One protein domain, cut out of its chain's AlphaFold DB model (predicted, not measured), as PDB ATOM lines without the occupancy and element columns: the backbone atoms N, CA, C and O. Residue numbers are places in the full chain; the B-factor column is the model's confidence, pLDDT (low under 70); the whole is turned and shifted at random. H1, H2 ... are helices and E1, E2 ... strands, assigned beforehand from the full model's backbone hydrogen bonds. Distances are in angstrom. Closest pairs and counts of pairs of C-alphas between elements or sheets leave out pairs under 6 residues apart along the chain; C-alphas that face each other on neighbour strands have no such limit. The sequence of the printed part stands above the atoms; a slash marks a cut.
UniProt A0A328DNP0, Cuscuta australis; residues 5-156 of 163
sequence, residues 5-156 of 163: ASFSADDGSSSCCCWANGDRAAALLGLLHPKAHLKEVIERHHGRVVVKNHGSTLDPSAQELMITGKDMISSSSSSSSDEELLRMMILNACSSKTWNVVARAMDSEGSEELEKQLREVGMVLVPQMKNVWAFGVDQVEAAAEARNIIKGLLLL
ATOM      1  N   ALA A   5      -5.773  14.357 120.895       84.38
ATOM      2  CA  ALA A   5      -4.327  14.504 120.862       84.38
ATOM      3  C   ALA A   5      -3.699  13.197 120.360       84.38
ATOM      4  O   ALA A   5      -4.154  12.111 120.725       84.38
ATOM      5  N   SER A   6      -2.668  13.313 119.523       84.50
ATOM      6  CA  SER A   6      -1.871  12.187 119.033       84.50
ATOM      7  C   SER A   6      -0.470  12.235 119.616       84.50
ATOM      8  O   SER A   6       0.157  13.295 119.633       84.50
ATOM      9  N   PHE A   7       0.044  11.076 119.999       79.75
ATOM     10  CA  PHE A   7       1.392  10.897 120.513       79.75
ATOM     11  C   PHE A   7       2.061   9.753 119.755       79.75
ATOM     12  O   PHE A   7       1.424   8.738 119.468       79.75
ATOM     13  N   SER A   8       3.345   9.910 119.435       78.94
ATOM     14  CA  SER A   8       4.161   8.772 119.018       78.94
ATOM     15  C   SER A   8       4.511   7.985 120.270       78.94
ATOM     16  O   SER A   8       5.184   8.513 121.154       78.94
ATOM     17  N   ALA A   9       4.029   6.752 120.359       78.69
ATOM     18  CA  ALA A   9       4.441   5.817 121.392       78.69
ATOM     19  C   ALA A   9       5.482   4.876 120.787       78.69
ATOM     20  O   ALA A   9       5.248   4.308 119.720       78.69
ATOM     21  N   ASP A  10       6.618   4.741 121.460       78.75
ATOM     22  CA  ASP A  10       7.714   3.856 121.078       78.75
ATOM     23  C   ASP A  10       8.081   3.018 122.307       78.75
ATOM     24  O   ASP A  10       8.319   3.568 123.385       78.75
ATOM     25  N   ASP A  11       8.045   1.694 122.163       76.94
ATOM     26  CA  ASP A  11       8.405   0.738 123.217       76.94
ATOM     27  C   ASP A  11       9.836   0.184 123.059       76.94
ATOM     28  O   ASP A  11      10.243  -0.725 123.784       76.94
ATOM     29  N   GLY A  12      10.607   0.722 122.110       76.00
ATOM     30  CA  GLY A  12      11.946   0.281 121.729       76.00
ATOM     31  C   GLY A  12      11.969  -0.846 120.692       76.00
ATOM     32  O   GLY A  12      13.014  -1.086 120.089       76.00
ATOM     33  N   SER A  13      10.844  -1.528 120.450       78.94
ATOM     34  CA  SER A  13      10.716  -2.564 119.416       78.94
ATOM     35  C   SER A  13       9.851  -2.115 118.241       78.94
ATOM     36  O   SER A  13      10.045  -2.590 117.120       78.94
ATOM     37  N   SER A  14       8.859  -1.266 118.488       77.44
ATOM     38  CA  SER A  14       7.933  -0.758 117.489       77.44
ATOM     39  C   SER A  14       7.382   0.606 117.891       77.44
ATOM     40  O   SER A  14       7.213   0.908 119.071       77.44
ATOM     41  N   SER A  15       7.051   1.420 116.890       81.94
ATOM     42  CA  SER A  15       6.349   2.682 117.091       81.94
ATOM     43  C   SER A  15       4.897   2.587 116.626       81.94
ATOM     44  O   SER A  15       4.557   1.878 115.671       81.94
ATOM     45  N   CYS A  16       4.010   3.295 117.319       85.00
ATOM     46  CA  CYS A  16       2.605   3.414 116.953       85.00
ATOM     47  C   CYS A  16       2.065   4.822 117.225       85.00
ATOM     48  O   CYS A  16       2.597   5.577 118.043       85.00
ATOM     49  N   CYS A  17       0.981   5.175 116.535       87.00
ATOM     50  CA  CYS A  17       0.246   6.405 116.795       87.00
ATOM     51  C   CYS A  17      -0.778   6.145 117.899       87.00
ATOM     52  O   CYS A  17      -1.780   5.455 117.692       87.00
ATOM     53  N   CYS A  18      -0.527   6.713 119.074       88.88
ATOM     54  CA  CYS A  18      -1.432   6.649 120.205       88.88
ATOM     55  C   CYS A  18      -2.329   7.886 120.233       88.88
ATOM     56  O   CYS A  18      -1.852   9.018 120.334       88.88
ATOM     57  N   TRP A  19      -3.637   7.667 120.175       90.81
ATOM     58  CA  TRP A  19      -4.646   8.716 120.164       90.81
ATOM     59  C   TRP A  19      -5.379   8.778 121.498       90.81
ATOM     60  O   TRP A  19      -5.723   7.755 122.085       90.81
ATOM     61  N   ALA A  20      -5.652   9.986 121.975       90.25
ATOM     62  CA  ALA A  20      -6.441  10.234 123.173       90.25
ATOM     63  C   ALA A  20      -7.481  11.318 122.897       90.25
ATOM     64  O   ALA A  20      -7.228  12.238 122.121       90.25
ATOM     65  N   ASN A  21      -8.631  11.237 123.562       89.12
ATOM     66  CA  ASN A  21      -9.711  12.213 123.451       89.12
ATOM     67  C   ASN A  21     -10.109  12.775 124.824       89.12
ATOM     68  O   ASN A  21      -9.762  12.212 125.867       89.12
ATOM     69  N   GLY A  22     -10.807  13.915 124.817       86.88
ATOM     70  CA  GLY A  22     -11.395  14.522 126.016       86.88
ATOM     71  C   GLY A  22     -10.412  14.658 127.185       86.88
ATOM     72  O   GLY A  22      -9.323  15.222 127.042       86.88
ATOM     73  N   ASP A  23     -10.791  14.113 128.341       85.75
ATOM     74  CA  ASP A  23      -9.999  14.195 129.573       85.75
ATOM     75  C   ASP A  23      -8.677  13.431 129.490       85.75
ATOM     76  O   ASP A  23      -7.702  13.845 130.108       85.75
ATOM     77  N   ARG A  24      -8.587  12.365 128.686       86.88
ATOM     78  CA  ARG A  24      -7.328  11.622 128.501       86.88
ATOM     79  C   ARG A  24      -6.311  12.445 127.719       86.88
ATOM     80  O   ARG A  24      -5.138  12.476 128.075       86.88
ATOM     81  N   ALA A  25      -6.766  13.155 126.685       86.62
ATOM     82  CA  ALA A  25      -5.922  14.105 125.964       86.62
ATOM     83  C   ALA A  25      -5.454  15.234 126.896       86.62
ATOM     84  O   ALA A  25      -4.275  15.580 126.911       86.62
ATOM     85  N   ALA A  26      -6.363  15.764 127.723       84.00
ATOM     86  CA  ALA A  26      -6.018  16.767 128.724       84.00
ATOM     87  C   ALA A  26      -5.020  16.228 129.765       84.00
ATOM     88  O   ALA A  26      -4.087  16.941 130.130       84.00
ATOM     89  N   ALA A  27      -5.177  14.979 130.210       83.31
ATOM     90  CA  ALA A  27      -4.269  14.320 131.140       83.31
ATOM     91  C   ALA A  27      -2.860  14.210 130.551       83.31
ATOM     92  O   ALA A  27      -1.928  14.713 131.168       83.31
ATOM     93  N   LEU A  28      -2.716  13.670 129.334       80.88
ATOM     94  CA  LEU A  28      -1.418  13.518 128.659       80.88
ATOM     95  C   LEU A  28      -0.700  14.859 128.440       80.88
ATOM     96  O   LEU A  28       0.515  14.956 128.601       80.88
ATOM     97  N   LEU A  29      -1.455  15.926 128.164       80.00
ATOM     98  CA  LEU A  29      -0.929  17.293 128.075       80.00
ATOM     99  C   LEU A  29      -0.659  17.928 129.460       80.00
ATOM    100  O   LEU A  29      -0.133  19.032 129.569       80.00
ATOM    101  N   GLY A  30      -0.984  17.241 130.557       77.38
ATOM    102  CA  GLY A  30      -0.868  17.727 131.937       77.38
ATOM    103  C   GLY A  30      -1.829  18.864 132.287       77.38
ATOM    104  O   GLY A  30      -1.593  19.580 133.255       77.38
ATOM    105  N   LEU A  31      -2.907  19.025 131.523       77.12
ATOM    106  CA  LEU A  31      -3.876  20.118 131.635       77.12
ATOM    107  C   LEU A  31      -4.925  19.917 132.726       77.12
ATOM    108  O   LEU A  31      -5.697  20.828 133.015       77.12
ATOM    109  N   LEU A  32      -4.962  18.730 133.327       72.19
ATOM    110  CA  LEU A  32      -5.800  18.451 134.491       72.19
ATOM    111  C   LEU A  32      -5.190  18.987 135.797       72.19
ATOM    112  O   LEU A  32      -5.851  18.969 136.832       72.19
ATOM    113  N   HIS A  33      -3.953  19.494 135.767       68.88
ATOM    114  CA  HIS A  33      -3.338  20.095 136.943       68.88
ATOM    115  C   HIS A  33      -3.976  21.455 137.278       68.88
ATOM    116  O   HIS A  33      -4.170  22.273 136.378       68.88
ATOM    117  N   PRO A  34      -4.194  21.778 138.569       55.16
ATOM    118  CA  PRO A  34      -4.756  23.066 138.992       55.16
ATOM    119  C   PRO A  34      -3.955  24.297 138.539       55.16
ATOM    120  O   PRO A  34      -4.487  25.401 138.512       55.16
ATOM    121  N   LYS A  35      -2.674  24.118 138.190       59.62
ATOM    122  CA  LYS A  35      -1.775  25.167 137.677       59.62
ATOM    123  C   LYS A  35      -1.640  25.161 136.149       59.62
ATOM    124  O   LYS A  35      -0.707  25.752 135.610       59.62
ATOM    125  N   ALA A  36      -2.520  24.461 135.435       67.50
ATOM    126  CA  ALA A  36      -2.471  24.381 133.982       67.50
ATOM    127  C   ALA A  36      -2.991  25.673 133.327       67.50
ATOM    128  O   ALA A  36      -4.100  25.717 132.795       67.50
ATOM    129  N   HIS A  37      -2.155  26.712 133.313       77.81
ATOM    130  CA  HIS A  37      -2.454  27.989 132.653       77.81
ATOM    131  C   HIS A  37      -2.775  27.828 131.162       77.81
ATOM    132  O   HIS A  37      -3.587  28.568 130.622       77.81
ATOM    133  N   LEU A  38      -2.223  26.805 130.507       80.19
ATOM    134  CA  LEU A  38      -2.486  26.537 129.094       80.19
ATOM    135  C   LEU A  38      -3.972  26.251 128.802       80.19
ATOM    136  O   LEU A  38      -4.500  26.734 127.803       80.19
ATOM    137  N   LYS A  39      -4.675  25.508 129.671       81.44
ATOM    138  CA  LYS A  39      -6.112  25.239 129.484       81.44
ATOM    139  C   LYS A  39      -6.920  26.535 129.545       81.44
ATOM    140  O   LYS A  39      -7.753  26.788 128.680       81.44
ATOM    141  N   GLU A  40      -6.633  27.350 130.551       81.19
ATOM    142  CA  GLU A  40      -7.285  28.634 130.799       81.19
ATOM    143  C   GLU A  40      -7.064  29.618 129.644       81.19
ATOM    144  O   GLU A  40      -8.021  30.228 129.166       81.19
ATOM    145  N   VAL A  41      -5.828  29.715 129.144       80.56
ATOM    146  CA  VAL A  41      -5.477  30.575 128.005       80.56
ATOM    147  C   VAL A  41      -6.230  30.150 126.742       80.56
ATOM    148  O   VAL A  41      -6.845  30.988 126.083       80.56
ATOM    149  N   ILE A  42      -6.252  28.851 126.424       79.69
ATOM    150  CA  ILE A  42      -6.963  28.336 125.244       79.69
ATOM    151  C   ILE A  42      -8.466  28.628 125.336       79.69
ATOM    152  O   ILE A  42      -9.060  29.089 124.361       79.69
ATOM    153  N   GLU A  43      -9.084  28.372 126.491       81.69
ATOM    154  CA  GLU A  43     -10.530  28.526 126.675       81.69
ATOM    155  C   GLU A  43     -10.975  29.993 126.678       81.69
ATOM    156  O   GLU A  43     -12.032  30.297 126.127       81.69
ATOM    157  N   ARG A  44     -10.175  30.905 127.250       79.75
ATOM    158  CA  ARG A  44     -10.527  32.332 127.319       79.75
ATOM    159  C   ARG A  44     -10.204  33.119 126.059       79.75
ATOM    160  O   ARG A  44     -10.965  34.022 125.728       79.75
ATOM    161  N   HIS A  45      -9.094  32.811 125.391       75.44
ATOM    162  CA  HIS A  45      -8.550  33.697 124.356       75.44
ATOM    163  C   HIS A  45      -8.628  33.132 122.941       75.44
ATOM    164  O   HIS A  45      -8.735  33.908 122.002       75.44
ATOM    165  N   HIS A  46      -8.612  31.809 122.764       72.62
ATOM    166  CA  HIS A  46      -8.508  31.221 121.421       72.62
ATOM    167  C   HIS A  46      -9.718  30.373 121.024       72.62
ATOM    168  O   HIS A  46      -9.953  30.152 119.834       72.62
ATOM    169  N   GLY A  47     -10.494  29.878 121.997       74.56
ATOM    170  CA  GLY A  47     -11.669  29.017 121.824       74.56
ATOM    171  C   GLY A  47     -11.336  27.610 121.310       74.56
ATOM    172  O   GLY A  47     -11.750  26.608 121.893       74.56
ATOM    173  N   ARG A  48     -10.563  27.521 120.224       77.94
ATOM    174  CA  ARG A  48     -10.022  26.298 119.638       77.94
ATOM    175  C   ARG A  48      -8.633  26.571 119.075       77.94
ATOM    176  O   ARG A  48      -8.458  27.493 118.287       77.94
ATOM    177  N   VAL A  49      -7.692  25.700 119.424       79.88
ATOM    178  CA  VAL A  49      -6.331  25.696 118.885       79.88
ATOM    179  C   VAL A  49      -6.068  24.339 118.241       79.88
ATOM    180  O   VAL A  49      -6.405  23.301 118.812       79.88
ATOM    181  N   VAL A  50      -5.493  24.350 117.042       82.56
ATOM    182  CA  VAL A  50      -4.946  23.175 116.361       82.56
ATOM    183  C   VAL A  50      -3.439  23.323 116.343       82.56
ATOM    184  O   VAL A  50      -2.929  24.341 115.887       82.56
ATOM    185  N   VAL A  51      -2.738  22.310 116.837       80.38
ATOM    186  CA  VAL A  51      -1.277  22.270 116.851       80.38
ATOM    187  C   VAL A  51      -0.838  21.105 115.983       80.38
ATOM    188  O   VAL A  51      -1.252  19.972 116.221       80.38
ATOM    189  N   LYS A  52      -0.001  21.378 114.985       80.50
ATOM    190  CA  LYS A  52       0.648  20.355 114.162       80.50
ATOM    191  C   LYS A  52       2.141  20.420 114.417       80.50
ATOM    192  O   LYS A  52       2.720  21.493 114.308       80.50
ATOM    193  N   ASN A  53       2.751  19.294 114.764       74.25
ATOM    194  CA  ASN A  53       4.202  19.199 114.854       74.25
ATOM    195  C   ASN A  53       4.733  18.655 113.523       74.25
ATOM    196  O   ASN A  53       4.451  17.511 113.177       74.25
ATOM    197  N   HIS A  54       5.442  19.496 112.770       65.00
ATOM    198  CA  HIS A  54       6.092  19.136 111.507       65.00
ATOM    199  C   HIS A  54       7.578  18.786 111.680       65.00
ATOM    200  O   HIS A  54       8.237  18.416 110.712       65.00
ATOM    201  N   GLY A  55       8.100  18.898 112.903       61.41
ATOM    202  CA  GLY A  55       9.495  18.647 113.227       61.41
ATOM    203  C   GLY A  55       9.809  17.229 113.692       61.41
ATOM    204  O   GLY A  55       8.941  16.358 113.772       61.41
ATOM    205  N   SER A  56      11.075  17.006 114.052       55.91
ATOM    206  CA  SER A  56      11.508  15.749 114.670       55.91
ATOM    207  C   SER A  56      10.867  15.577 116.049       55.91
ATOM    208  O   SER A  56      10.959  16.454 116.907       55.91
ATOM    209  N   THR A  57      10.251  14.421 116.302       55.34
ATOM    210  CA  THR A  57       9.759  14.052 117.643       55.34
ATOM    211  C   THR A  57      10.899  13.797 118.634       55.34
ATOM    212  O   THR A  57      10.664  13.813 119.839       55.34
ATOM    213  N   LEU A  58      12.122  13.570 118.135       52.12
ATOM    214  CA  LEU A  58      13.301  13.185 118.916       52.12
ATOM    215  C   LEU A  58      14.201  14.370 119.286       52.12
ATOM    216  O   LEU A  58      14.936  14.286 120.266       52.12
ATOM    217  N   ASP A  59      14.142  15.466 118.524       55.19
ATOM    218  CA  ASP A  59      14.903  16.686 118.799       55.19
ATOM    219  C   ASP A  59      13.938  17.852 119.075       55.19
ATOM    220  O   ASP A  59      13.339  18.388 118.138       55.19
ATOM    221  N   PRO A  60      13.779  18.265 120.347       57.53
ATOM    222  CA  PRO A  60      12.925  19.389 120.724       57.53
ATOM    223  C   PRO A  60      13.280  20.696 120.009       57.53
ATOM    224  O   PRO A  60      12.398  21.520 119.785       57.53
ATOM    225  N   SER A  61      14.551  20.884 119.631       55.06
ATOM    226  CA  SER A  61      15.013  22.086 118.926       55.06
ATOM    227  C   SER A  61      14.602  22.116 117.450       55.06
ATOM    228  O   SER A  61      14.548  23.187 116.850       55.06
ATOM    229  N   ALA A  62      14.233  20.960 116.890       51.03
ATOM    230  CA  ALA A  62      13.769  20.807 115.517       51.03
ATOM    231  C   ALA A  62      12.234  20.762 115.400       51.03
ATOM    232  O   ALA A  62      11.723  20.433 114.330       51.03
ATOM    233  N   GLN A  63      11.483  21.048 116.475       61.31
ATOM    234  CA  GLN A  63      10.016  21.034 116.454       61.31
ATOM    235  C   GLN A  63       9.438  22.288 115.787       61.31
ATOM    236  O   GLN A  63       9.285  23.350 116.396       61.31
ATOM    237  N   GLU A  64       9.029  22.150 114.530       64.06
ATOM    238  CA  GLU A  64       8.229  23.158 113.840       64.06
ATOM    239  C   GLU A  64       6.743  22.977 114.177       64.06
ATOM    240  O   GLU A  64       6.019  22.205 113.546       64.06
ATOM    241  N   LEU A  65       6.272  23.689 115.207       68.81
ATOM    242  CA  LEU A  65       4.843  23.765 115.510       68.81
ATOM    243  C   LEU A  65       4.129  24.738 114.564       68.81
ATOM    244  O   LEU A  65       4.462  25.924 114.508       68.81
ATOM    245  N   MET A  66       3.090  24.259 113.887       70.19
ATOM    246  CA  MET A  66       2.084  25.096 113.242       70.19
ATOM    247  C   MET A  66       0.872  25.199 114.172       70.19
ATOM    248  O   MET A  66       0.237  24.188 114.479       70.19
ATOM    249  N   ILE A  67       0.556  26.412 114.625       72.69
ATOM    250  CA  ILE A  67      -0.580  26.694 115.510       72.69
ATOM    251  C   ILE A  67      -1.640  27.430 114.688       72.69
ATOM    252  O   ILE A  67      -1.354  28.457 114.087       72.69
ATOM    253  N   THR A  68      -2.860  26.895 114.635       71.25
ATOM    254  CA  THR A  68      -4.011  27.520 113.963       71.25
ATOM    255  C   THR A  68      -5.144  27.731 114.965       71.25
ATOM    256  O   THR A  68      -5.577  26.788 115.630       71.25
ATOM    257  N   GLY A  69      -5.625  28.968 115.082       66.44
ATOM    258  CA  GLY A  69      -6.688  29.388 116.002       66.44
ATOM    259  C   GLY A  69      -7.793  30.169 115.289       66.44
ATOM    260  O   GLY A  69      -7.635  30.546 114.130       66.44
ATOM    261  N   LYS A  70      -8.918  30.415 115.976       55.44
ATOM    262  CA  LYS A  70     -10.109  31.078 115.405       55.44
ATOM    263  C   LYS A  70      -9.831  32.489 114.854       55.44
ATOM    264  O   LYS A  70     -10.479  32.879 113.889       55.44
ATOM    265  N   ASP A  71      -8.826  33.172 115.404       50.69
ATOM    266  CA  ASP A  71      -8.390  34.518 114.997       50.69
ATOM    267  C   ASP A  71      -7.002  34.529 114.321       50.69
ATOM    268  O   ASP A  71      -6.476  35.583 113.976       50.69
ATOM    269  N   MET A  72      -6.397  33.355 114.108       53.50
ATOM    270  CA  MET A  72      -5.027  33.203 113.608       53.50
ATOM    271  C   MET A  72      -5.039  32.621 112.195       53.50
ATOM    272  O   MET A  72      -4.731  31.449 111.966       53.50
ATOM    273  N   ILE A  73      -5.392  33.466 111.230       41.97
ATOM    274  CA  ILE A  73      -4.950  33.290 109.848       41.97
ATOM    275  C   ILE A  73      -3.513  33.819 109.821       41.97
ATOM    276  O   ILE A  73      -3.291  35.006 109.604       41.97
ATOM    277  N   SER A  74      -2.521  32.976 110.111       45.88
ATOM    278  CA  SER A  74      -1.123  33.401 110.039       45.88
ATOM    279  C   SER A  74      -0.702  33.528 108.570       45.88
ATOM    280  O   SER A  74      -0.171  32.589 107.974       45.88
ATOM    281  N   SER A  75      -0.923  34.696 107.968       37.69
ATOM    282  CA  SER A  75      -0.022  35.174 106.925       37.69
ATOM    283  C   SER A  75       1.267  35.601 107.623       37.69
ATOM    284  O   SER A  75       1.273  36.560 108.384       37.69
ATOM    285  N   SER A  76       2.328  34.835 107.399       49.38
ATOM    286  CA  SER A  76       3.723  35.084 107.775       49.38
ATOM    287  C   SER A  76       4.102  36.565 107.954       49.38
ATOM    288  O   SER A  76       4.478  37.221 106.983       49.38
ATOM    289  N   SER A  77       4.025  37.114 109.168       53.84
ATOM    290  CA  SER A  77       4.836  38.261 109.624       53.84
ATOM    291  C   SER A  77       4.512  38.610 111.084       53.84
ATOM    292  O   SER A  77       3.381  38.942 111.412       53.84
ATOM    293  N   SER A  78       5.539  38.521 111.939       46.72
ATOM    294  CA  SER A  78       5.582  38.809 113.387       46.72
ATOM    295  C   SER A  78       4.626  38.011 114.289       46.72
ATOM    296  O   SER A  78       3.511  38.448 114.555       46.72
ATOM    297  N   SER A  79       5.122  36.887 114.829       55.78
ATOM    298  CA  SER A  79       4.567  36.232 116.029       55.78
ATOM    299  C   SER A  79       4.370  37.290 117.118       55.78
ATOM    300  O   SER A  79       5.326  37.981 117.487       55.78
ATOM    301  N   SER A  80       3.136  37.487 117.587       67.81
ATOM    302  CA  SER A  80       2.904  38.355 118.746       67.81
ATOM    303  C   SER A  80       3.444  37.672 120.009       67.81
ATOM    304  O   SER A  80       3.518  36.445 120.075       67.81
ATOM    305  N   SER A  81       3.807  38.447 121.036       71.12
ATOM    306  CA  SER A  81       4.327  37.891 122.300       71.12
ATOM    307  C   SER A  81       3.405  36.829 122.916       71.12
ATOM    308  O   SER A  81       3.889  35.902 123.564       71.12
ATOM    309  N   ASP A  82       2.093  36.950 122.707       73.50
ATOM    310  CA  ASP A  82       1.101  36.003 123.217       73.50
ATOM    311  C   ASP A  82       1.107  34.688 122.423       73.50
ATOM    312  O   ASP A  82       0.911  33.618 123.002       73.50
ATOM    313  N   GLU A  83       1.391  34.738 121.115       73.56
ATOM    314  CA  GLU A  83       1.530  33.532 120.286       73.56
ATOM    315  C   GLU A  83       2.784  32.751 120.674       73.56
ATOM    316  O   GLU A  83       2.738  31.527 120.799       73.56
ATOM    317  N   GLU A  84       3.889  33.460 120.917       77.62
ATOM    318  CA  GLU A  84       5.146  32.850 121.346       77.62
ATOM    319  C   GLU A  84       5.014  32.230 122.740       77.62
ATOM    320  O   GLU A  84       5.448  31.101 122.980       77.62
ATOM    321  N   LEU A  85       4.333  32.922 123.657       80.69
ATOM    322  CA  LEU A  85       4.034  32.390 124.979       80.69
ATOM    323  C   LEU A  85       3.151  31.136 124.892       80.69
ATOM    324  O   LEU A  85       3.454  30.129 125.536       80.69
ATOM    325  N   LEU A  86       2.092  31.162 124.078       81.00
ATOM    326  CA  LEU A  86       1.230  30.002 123.846       81.00
ATOM    327  C   LEU A  86       2.028  28.830 123.256       81.00
ATOM    328  O   LEU A  86       1.892  27.697 123.722       81.00
ATOM    329  N   ARG A  87       2.899  29.100 122.278       79.69
ATOM    330  CA  ARG A  87       3.798  28.113 121.666       79.69
ATOM    331  C   ARG A  87       4.699  27.464 122.713       79.69
ATOM    332  O   ARG A  87       4.756  26.237 122.785       79.69
ATOM    333  N   MET A  88       5.329  28.265 123.570       77.75
ATOM    334  CA  MET A  88       6.174  27.778 124.664       77.75
ATOM    335  C   MET A  88       5.388  26.953 125.687       77.75
ATOM    336  O   MET A  88       5.858  25.899 126.121       77.75
ATOM    337  N   MET A  89       4.173  27.378 126.049       81.75
ATOM    338  CA  MET A  89       3.308  26.605 126.944       81.75
ATOM    339  C   MET A  89       2.938  25.243 126.345       81.75
ATOM    340  O   MET A  89       2.964  24.241 127.061       81.75
ATOM    341  N   ILE A  90       2.621  25.192 125.047       81.19
ATOM    342  CA  ILE A  90       2.298  23.950 124.329       81.19
ATOM    343  C   ILE A  90       3.518  23.028 124.274       81.19
ATOM    344  O   ILE A  90       3.405  21.857 124.630       81.19
ATOM    345  N   LEU A  91       4.690  23.548 123.895       78.06
ATOM    346  CA  LEU A  91       5.934  22.772 123.867       78.06
ATOM    347  C   LEU A  91       6.251  22.178 125.239       78.06
ATOM    348  O   LEU A  91       6.544  20.988 125.340       78.06
ATOM    349  N   ASN A  92       6.131  22.972 126.302       78.50
ATOM    350  CA  ASN A  92       6.358  22.507 127.667       78.50
ATOM    351  C   ASN A  92       5.314  21.469 128.115       78.50
ATOM    352  O   ASN A  92       5.644  20.518 128.815       78.50
ATOM    353  N   ALA A  93       4.052  21.611 127.701       78.69
ATOM    354  CA  ALA A  93       3.011  20.630 127.998       78.69
ATOM    355  C   ALA A  93       3.290  19.267 127.339       78.69
ATOM    356  O   ALA A  93       3.042  18.235 127.972       78.69
ATOM    357  N   CYS A  94       3.826  19.292 126.114       74.56
ATOM    358  CA  CYS A  94       4.182  18.126 125.303       74.56
ATOM    359  C   CYS A  94       5.555  17.518 125.645       74.56
ATOM    360  O   CYS A  94       5.820  16.380 125.271       74.56
ATOM    361  N   SER A  95       6.425  18.254 126.340       68.94
ATOM    362  CA  SER A  95       7.785  17.820 126.673       68.94
ATOM    363  C   SER A  95       7.861  17.207 128.078       68.94
ATOM    364  O   SER A  95       7.228  17.683 129.016       68.94
ATOM    365  N   SER A  96       8.721  16.198 128.249       55.03
ATOM    366  CA  SER A  96       9.239  15.765 129.561       55.03
ATOM    367  C   SER A  96       8.268  15.044 130.518       55.03
ATOM    368  O   SER A  96       8.402  15.146 131.739       55.03
ATOM    369  N   LYS A  97       7.294  14.279 130.010       69.75
ATOM    370  CA  LYS A  97       6.467  13.404 130.865       69.75
ATOM    371  C   LYS A  97       6.496  11.964 130.380       69.75
ATOM    372  O   LYS A  97       6.175  11.685 129.228       69.75
ATOM    373  N   THR A  98       6.841  11.060 131.289       76.12
ATOM    374  CA  THR A  98       6.685   9.619 131.093       76.12
ATOM    375  C   THR A  98       5.291   9.218 131.553       76.12
ATOM    376  O   THR A  98       4.857   9.579 132.649       76.12
ATOM    377  N   TRP A  99       4.588   8.479 130.705       80.12
ATOM    378  CA  TRP A  99       3.226   8.029 130.954       80.12
ATOM    379  C   TRP A  99       3.166   6.512 130.858       80.12
ATOM    380  O   TRP A  99       3.745   5.927 129.944       80.12
ATOM    381  N   ASN A 100       2.424   5.889 131.765       85.00
ATOM    382  CA  ASN A 100       1.925   4.544 131.566       85.00
ATOM    383  C   ASN A 100       0.633   4.658 130.760       85.00
ATOM    384  O   ASN A 100      -0.302   5.350 131.172       85.00
ATOM    385  N   VAL A 101       0.597   4.019 129.594       86.69
ATOM    386  CA  VAL A 101      -0.534   4.114 128.672       86.69
ATOM    387  C   VAL A 101      -1.107   2.728 128.449       86.69
ATOM    388  O   VAL A 101      -0.454   1.844 127.901       86.69
ATOM    389  N   VAL A 102      -2.370   2.553 128.827       90.44
ATOM    390  CA  VAL A 102      -3.159   1.382 128.455       90.44
ATOM    391  C   VAL A 102      -3.901   1.723 127.175       90.44
ATOM    392  O   VAL A 102      -4.796   2.575 127.177       90.44
ATOM    393  N   ALA A 103      -3.534   1.059 126.082       90.69
ATOM    394  CA  ALA A 103      -4.101   1.310 124.766       90.69
ATOM    395  C   ALA A 103      -4.809   0.079 124.188       90.69
ATOM    396  O   ALA A 103      -4.484  -1.065 124.508       90.69
ATOM    397  N   ARG A 104      -5.783   0.321 123.309       91.56
ATOM    398  CA  ARG A 104      -6.464  -0.704 122.512       91.56
ATOM    399  C   ARG A 104      -6.258  -0.412 121.033       91.56
ATOM    400  O   ARG A 104      -6.305   0.747 120.630       91.56
ATOM    401  N   ALA A 105      -6.073  -1.457 120.229       90.88
ATOM    402  CA  ALA A 105      -6.082  -1.329 118.775       90.88
ATOM    403  C   ALA A 105      -7.353  -0.609 118.299       90.88
ATOM    404  O   ALA A 105      -8.450  -0.897 118.780       90.88
ATOM    405  N   MET A 106      -7.183   0.344 117.386       90.62
ATOM    406  CA  MET A 106      -8.300   1.056 116.778       90.62
ATOM    407  C   MET A 106      -9.042   0.124 115.813       90.62
ATOM    408  O   MET A 106      -8.410  -0.573 115.020       90.62
ATOM    409  N   ASP A 107     -10.368   0.093 115.910       90.81
ATOM    410  CA  ASP A 107     -11.231  -0.611 114.962       90.81
ATOM    411  C   ASP A 107     -11.495   0.239 113.708       90.81
ATOM    412  O   ASP A 107     -11.063   1.392 113.605       90.81
ATOM    413  N   SER A 108     -12.168  -0.347 112.715       88.81
ATOM    414  CA  SER A 108     -12.460   0.331 111.447       88.81
ATOM    415  C   SER A 108     -13.338   1.566 111.643       88.81
ATOM    416  O   SER A 108     -13.038   2.611 111.079       88.81
ATOM    417  N   GLU A 109     -14.362   1.472 112.496       90.56
ATOM    418  CA  GLU A 109     -15.257   2.591 112.806       90.56
ATOM    419  C   GLU A 109     -14.495   3.753 113.461       90.56
ATOM    420  O   GLU A 109     -14.596   4.901 113.022       90.56
ATOM    421  N   GLY A 110     -13.662   3.460 114.464       87.81
ATOM    422  CA  GLY A 110     -12.825   4.460 115.115       87.81
ATOM    423  C   GLY A 110     -11.814   5.094 114.162       87.81
ATOM    424  O   GLY A 110     -11.553   6.293 114.264       87.81
ATOM    425  N   SER A 111     -11.271   4.317 113.220       87.69
ATOM    426  CA  SER A 111     -10.345   4.821 112.203       87.69
ATOM    427  C   SER A 111     -11.034   5.748 111.201       87.69
ATOM    428  O   SER A 111     -10.459   6.774 110.837       87.69
ATOM    429  N   GLU A 112     -12.252   5.423 110.762       88.62
ATOM    430  CA  GLU A 112     -13.031   6.244 109.828       88.62
ATOM    431  C   GLU A 112     -13.440   7.586 110.453       88.62
ATOM    432  O   GLU A 112     -13.254   8.645 109.845       88.62
ATOM    433  N   GLU A 113     -13.937   7.571 111.694       89.19
ATOM    434  CA  GLU A 113     -14.309   8.803 112.398       89.19
ATOM    435  C   GLU A 113     -13.080   9.674 112.689       89.19
ATOM    436  O   GLU A 113     -13.119  10.894 112.503       89.19
ATOM    437  N   LEU A 114     -11.958   9.065 113.081       87.75
ATOM    438  CA  LEU A 114     -10.709   9.795 113.262       87.75
ATOM    439  C   LEU A 114     -10.235  10.430 111.950       87.75
ATOM    440  O   LEU A 114      -9.858  11.603 111.937       87.75
ATOM    441  N   GLU A 115     -10.274   9.693 110.840       88.62
ATOM    442  CA  GLU A 115      -9.874  10.221 109.537       88.62
ATOM    443  C   GLU A 115     -10.738  11.422 109.132       88.62
ATOM    444  O   GLU A 115     -10.209  12.451 108.704       88.62
ATOM    445  N   LYS A 116     -12.056  11.341 109.333       88.81
ATOM    446  CA  LYS A 116     -12.978  12.458 109.096       88.81
ATOM    447  C   LYS A 116     -12.602  13.690 109.923       88.81
ATOM    448  O   LYS A 116     -12.496  14.784 109.368       88.81
ATOM    449  N   GLN A 117     -12.334  13.520 111.217       86.31
ATOM    450  CA  GLN A 117     -11.935  14.620 112.102       86.31
ATOM    451  C   GLN A 117     -10.575  15.225 111.725       86.31
ATOM    452  O   GLN A 117     -10.369  16.430 111.880       86.31
ATOM    453  N   LEU A 118      -9.646  14.423 111.202       84.69
ATOM    454  CA  LEU A 118      -8.361  14.911 110.703       84.69
ATOM    455  C   LEU A 118      -8.513  15.691 109.392       84.69
ATOM    456  O   LEU A 118      -7.875  16.734 109.229       84.69
ATOM    457  N   ARG A 119      -9.408  15.265 108.492       86.69
ATOM    458  CA  ARG A 119      -9.707  16.010 107.258       86.69
ATOM    459  C   ARG A 119     -10.252  17.408 107.550       86.69
ATOM    460  O   ARG A 119      -9.845  18.349 106.873       86.69
ATOM    461  N   GLU A 120     -11.077  17.573 108.589       84.69
ATOM    462  CA  GLU A 120     -11.579  18.892 109.031       84.69
ATOM    463  C   GLU A 120     -10.453  19.879 109.383       84.69
ATOM    464  O   GLU A 120     -10.646  21.093 109.321       84.69
ATOM    465  N   VAL A 121      -9.272  19.379 109.755       80.19
ATOM    466  CA  VAL A 121      -8.093  20.196 110.082       80.19
ATOM    467  C   VAL A 121      -6.988  20.114 109.032       80.19
ATOM    468  O   VAL A 121      -5.870  20.571 109.284       80.19
ATOM    469  N   GLY A 122      -7.267  19.554 107.853       80.94
ATOM    470  CA  GLY A 122      -6.276  19.383 106.792       80.94
ATOM    471  C   GLY A 122      -5.115  18.480 107.217       80.94
ATOM    472  O   GLY A 122      -3.952  18.838 107.028       80.94
ATOM    473  N   MET A 123      -5.421  17.364 107.879       81.19
ATOM    474  CA  MET A 123      -4.488  16.286 108.214       81.19
ATOM    475  C   MET A 123      -5.001  14.957 107.646       81.19
ATOM    476  O   MET A 123      -6.189  14.810 107.361       81.19
ATOM    477  N   VAL A 124      -4.098  13.992 107.473       81.88
ATOM    478  CA  VAL A 124      -4.407  12.653 106.952       81.88
ATOM    479  C   VAL A 124      -3.716  11.619 107.835       81.88
ATOM    480  O   VAL A 124      -2.622  11.877 108.341       81.88
ATOM    481  N   LEU A 125      -4.352  10.463 108.038       78.19
ATOM    482  CA  LEU A 125      -3.722   9.337 108.726       78.19
ATOM    483  C   LEU A 125      -2.532   8.816 107.921       78.19
ATOM    484  O   LEU A 125      -2.583   8.725 106.695       78.19
ATOM    485  N   VAL A 126      -1.467   8.434 108.621       72.88
ATOM    486  CA  VAL A 126      -0.315   7.783 107.996       72.88
ATOM    487  C   VAL A 126      -0.658   6.299 107.797       72.88
ATOM    488  O   VAL A 126      -0.808   5.592 108.794       72.88
ATOM    489  N   PRO A 127      -0.758   5.786 106.554       67.69
ATOM    490  CA  PRO A 127      -1.301   4.446 106.294       67.69
ATOM    491  C   PRO A 127      -0.479   3.287 106.875       67.69
ATOM    492  O   PRO A 127      -0.986   2.180 107.011       67.69
ATOM    493  N   GLN A 128       0.803   3.516 107.180       70.12
ATOM    494  CA  GLN A 128       1.744   2.471 107.603       70.12
ATOM    495  C   GLN A 128       1.905   2.361 109.126       70.12
ATOM    496  O   GLN A 128       2.530   1.414 109.600       70.12
ATOM    497  N   MET A 129       1.357   3.301 109.904       76.19
ATOM    498  CA  MET A 129       1.444   3.254 111.362       76.19
ATOM    499  C   MET A 129       0.198   2.623 111.970       76.19
ATOM    500  O   MET A 129      -0.933   2.935 111.601       76.19
ATOM    501  N   LYS A 130       0.411   1.737 112.948       85.19
ATOM    502  CA  LYS A 130      -0.684   1.196 113.754       85.19
ATOM    503  C   LYS A 130      -1.274   2.320 114.603       85.19
ATOM    504  O   LYS A 130      -0.536   3.015 115.300       85.19
ATOM    505  N   ASN A 131      -2.594   2.469 114.552       87.94
ATOM    506  CA  ASN A 131      -3.335   3.429 115.363       87.94
ATOM    507  C   ASN A 131      -3.951   2.717 116.569       87.94
ATOM    508  O   ASN A 131      -4.581   1.664 116.433       87.94
ATOM    509  N   VAL A 132      -3.773   3.294 117.753       90.75
ATOM    510  CA  VAL A 132      -4.333   2.777 119.005       90.75
ATOM    511  C   VAL A 132      -5.046   3.888 119.771       90.75
ATOM    512  O   VAL A 132      -4.641   5.047 119.714       90.75
ATOM    513  N   TRP A 133      -6.100   3.534 120.502       91.94
ATOM    514  CA  TRP A 133      -6.794   4.427 121.427       91.94
ATOM    515  C   TRP A 133      -6.267   4.242 122.843       91.94
ATOM    516  O   TRP A 133      -6.356   3.148 123.403       91.94
ATOM    517  N   ALA A 134      -5.795   5.325 123.454       91.12
ATOM    518  CA  ALA A 134      -5.531   5.381 124.881       91.12
ATOM    519  C   ALA A 134      -6.852   5.266 125.653       91.12
ATOM    520  O   ALA A 134      -7.760   6.094 125.520       91.12
ATOM    521  N   PHE A 135      -6.948   4.232 126.483       87.56
ATOM    522  CA  PHE A 135      -8.084   3.972 127.361       87.56
ATOM    523  C   PHE A 135      -7.774   4.315 128.826       87.56
ATOM    524  O   PHE A 135      -8.675   4.750 129.547       87.56
ATOM    525  N   GLY A 136      -6.509   4.193 129.240       87.06
ATOM    526  CA  GLY A 136      -6.003   4.604 130.553       87.06
ATOM    527  C   GLY A 136      -4.646   5.293 130.423       87.06
ATOM    528  O   GLY A 136      -3.831   4.878 129.600       87.06
ATOM    529  N   VAL A 137      -4.435   6.364 131.189       85.44
ATOM    530  CA  VAL A 137      -3.195   7.150 131.189       85.44
ATOM    531  C   VAL A 137      -2.842   7.537 132.619       85.44
ATOM    532  O   VAL A 137      -3.631   8.208 133.278       85.44
ATOM    533  N   ASP A 138      -1.658   7.137 133.075       84.69
ATOM    534  CA  ASP A 138      -1.154   7.440 134.416       84.69
ATOM    535  C   ASP A 138       0.247   8.040 134.326       84.69
ATOM    536  O   ASP A 138       1.104   7.547 133.589       84.69
ATOM    537  N   GLN A 139       0.492   9.129 135.054       80.56
ATOM    538  CA  GLN A 139       1.803   9.768 135.049       80.56
ATOM    539  C   GLN A 139       2.790   8.911 135.843       80.56
ATOM    540  O   GLN A 139       2.547   8.588 137.006       80.56
ATOM    541  N   VAL A 140       3.926   8.581 135.231       80.88
ATOM    542  CA  VAL A 140       4.989   7.836 135.904       80.88
ATOM    543  C   VAL A 140       5.915   8.824 136.598       80.88
ATOM    544  O   VAL A 140       6.660   9.571 135.961       80.88
ATOM    545  N   GLU A 141       5.901   8.821 137.928       81.25
ATOM    546  CA  GLU A 141       6.945   9.469 138.715       81.25
ATOM    547  C   GLU A 141       8.169   8.551 138.782       81.25
ATOM    548  O   GLU A 141       8.353   7.816 139.752       81.25
ATOM    549  N   ALA A 142       9.034   8.609 137.766       76.19
ATOM    550  CA  ALA A 142      10.197   7.721 137.651       76.19
ATOM    551  C   ALA A 142      11.067   7.709 138.925       76.19
ATOM    552  O   ALA A 142      11.582   6.676 139.345       76.19
ATOM    553  N   ALA A 143      11.184   8.856 139.603       78.12
ATOM    554  CA  ALA A 143      11.898   8.957 140.871       78.12
ATOM    555  C   ALA A 143      11.191   8.216 142.023       78.12
ATOM    556  O   ALA A 143      11.858   7.638 142.880       78.12
ATOM    557  N   ALA A 144       9.857   8.241 142.080       81.94
ATOM    558  CA  ALA A 144       9.094   7.485 143.070       81.94
ATOM    559  C   ALA A 144       9.160   5.982 142.789       81.94
ATOM    560  O   ALA A 144       9.370   5.200 143.715       81.94
ATOM    561  N   GLU A 145       9.070   5.593 141.520       81.31
ATOM    562  CA  GLU A 145       9.198   4.206 141.087       81.31
ATOM    563  C   GLU A 145      10.586   3.641 141.408       81.31
ATOM    564  O   GLU A 145      10.690   2.617 142.084       81.31
ATOM    565  N   ALA A 146      11.656   4.365 141.062       82.94
ATOM    566  CA  ALA A 146      13.021   3.986 141.417       82.94
ATOM    567  C   ALA A 146      13.195   3.826 142.937       82.94
ATOM    568  O   ALA A 146      13.768   2.838 143.400       82.94
ATOM    569  N   ARG A 147      12.646   4.754 143.740       86.12
ATOM    570  CA  ARG A 147      12.657   4.638 145.210       86.12
ATOM    571  C   ARG A 147      11.927   3.385 145.694       86.12
ATOM    572  O   ARG A 147      12.398   2.749 146.636       86.12
ATOM    573  N   ASN A 148      10.794   3.040 145.089       85.81
ATOM    574  CA  ASN A 148      10.014   1.863 145.467       85.81
ATOM    575  C   ASN A 148      10.747   0.562 145.118       85.81
ATOM    576  O   ASN A 148      10.806  -0.335 145.957       85.81
ATOM    577  N   ILE A 149      11.373   0.489 143.939       86.81
ATOM    578  CA  ILE A 149      12.188  -0.661 143.518       86.81
ATOM    579  C   ILE A 149      13.363  -0.864 144.481       86.81
ATOM    580  O   ILE A 149      13.548  -1.965 144.997       86.81
ATOM    581  N   ILE A 150      14.113   0.200 144.793       89.31
ATOM    582  CA  ILE A 150      15.250   0.128 145.725       89.31
ATOM    583  C   ILE A 150      14.797  -0.376 147.100       89.31
ATOM    584  O   ILE A 150      15.435  -1.256 147.674       89.31
ATOM    585  N   LYS A 151      13.675   0.137 147.621       86.75
ATOM    586  CA  LYS A 151      13.110  -0.342 148.892       86.75
ATOM    587  C   LYS A 151      12.746  -1.825 148.835       86.75
ATOM    588  O   LYS A 151      13.042  -2.539 149.785       86.75
ATOM    589  N   GLY A 152      12.138  -2.289 147.743       84.38
ATOM    590  CA  GLY A 152      11.798  -3.701 147.560       84.38
ATOM    591  C   GLY A 152      13.030  -4.607 147.572       84.38
ATOM    592  O   GLY A 152      13.029  -5.625 148.254       84.38
ATOM    593  N   LEU A 153      14.105  -4.194 146.893       84.12
ATOM    594  CA  LEU A 153      15.366  -4.943 146.848       84.12
ATOM    595  C   LEU A 153      16.082  -4.989 148.204       84.12
ATOM    596  O   LEU A 153      16.654  -6.015 148.555       84.12
ATOM    597  N   LEU A 154      16.020  -3.908 148.985       81.31
ATOM    598  CA  LEU A 154      16.595  -3.853 150.337       81.31
ATOM    599  C   LEU A 154      15.803  -4.671 151.372       81.31
ATOM    600  O   LEU A 154      16.320  -4.944 152.451       81.31
ATOM    601  N   LEU A 155      14.559  -5.045 151.058       75.62
ATOM    602  CA  LEU A 155      13.686  -5.853 151.913       75.62
ATOM    603  C   LEU A 155      13.660  -7.339 151.513       75.62
ATOM    604  O   LEU A 155      12.968  -8.124 152.164       75.62
ATOM    605  N   LEU A 156      14.399  -7.744 150.473       62.44
ATOM    606  CA  LEU A 156      14.545  -9.158 150.131       62.44
ATOM    607  C   LEU A 156      15.370  -9.868 151.222       62.44
ATOM    608  O   LEU A 156      16.479  -9.423 151.530       62.44
TER     609      LEU A 156
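What this domain is: This is residues 5 to 156 of the 163 residues of a protein of Cuscuta australis (UniProt A0A328DNP0). The model has two lobes and an arm: one lobe is a strongly twisted, curled sheet of four strands, E1, E2, E6 and E5, with the short helix H1 packed on it and H4 grazing it, and the other is a small two-stranded hairpin, E3 and E4, with H2 and H3 packed together next to it. H5 sticks out from the first lobe as the arm, with residues 143 to 156 standing free, and it makes much of the length. The printed part has 152 residues with five named helices and six named strands, in the order E1 E2 H1 H2 E3 E4 H3 E5 H4 E6 H5. The class is mixed, helices and strands; the large sheet has the order E1 E2 E6 E5 and is mixed, while E3 and E4 are antiparallel. The whole is only just compact, close to loose, with a radius of gyration of the C-alphas of 17.7 A, and spans 63 by 39 by 27 A.

How they stand to each other: E1, residues 5 to 10, and E2, residues 15 to 21, form a hairpin of antiparallel strands, with N 7 and O 18 at 2.8 A, within hydrogen-bond range. E2 has E6, residues 131 to 139, as its parallel neighbour, with N 19 and O 132 at 2.8 A. E6 bends by 71 degrees at residue 135. E5, residues 99 to 105, is antiparallel to E6, with N 102 and O 136 at 2.9 A; E1 and E5 are the edge strands. H1, residues 22 to 28, is on this sheet, and its closest C-alphas with E6 are those of Arg 24 and Val 137, 6.7 A apart. H2, residues 37 to 46, is apart from H1 and not on this sheet. E3, residues 49 to 53, and E4, residues 65 to 69, form an antiparallel hairpin, with N 50 and O 68 at 2.8 A. H3, residues 81 to 94, touches H2 with residues 86 to 90 alone; the closest C-alphas are those of Leu 38 and Met 89, 6.2 A apart. H2 and H3 run opposite ways at a steep tilt of 46 degrees. The closest C-alphas of E4 and H3 are those of Leu 65 and Arg 87, 7.6 A apart. H1 and H3 are close but not clearly touching, with the C-alphas of Leu 28 and Cys 94 8.0 A apart. H4, residues 108 to 119, only grazes the four-stranded sheet, with its residues 110 to 114; its closest C-alphas with E6 are those of Ser 111 and Asn 131, 7.8 A apart. H5, residues 142 to 154, is not on that sheet and touches no helix. In H1, H2, H3, H4 and H5 every O i to N i+4 pair is within hydrogen-bond range.

Where its parts are: E1 begins with C-alpha 5 at (-4.327, 14.504, 120.862). E2 is 19.7 A long, and H1 follows it with no residue between. H2, E3 and E4 come next, and then H3, residues 81 to 94, 20.0 A long from C-alpha 81 at (4.327, 37.891, 122.300). E5 is 18.0 A, H4 16.5 A and E6 21.3 A. H5 is 18.3 A long and ends with C-alpha 154 at (16.595, -3.853, 150.337).

The domain as a whole: The two C-alphas farthest apart are those of Ser 75 and Leu 156, 63.6 A. Without the residues that stand free, the body of 138 residues spans 41 by 35 by 28 A. The printed part has no cut. The links E3 to E4, E4 to H3 and H4 to E6 are long, with 11 residues each. The mean pLDDT of the printed part is 76.9, and 33 residues are under 70, namely residues 33 to 36, 54 to 65, 69 to 80 and 95 to 97 and residues 127 and 156.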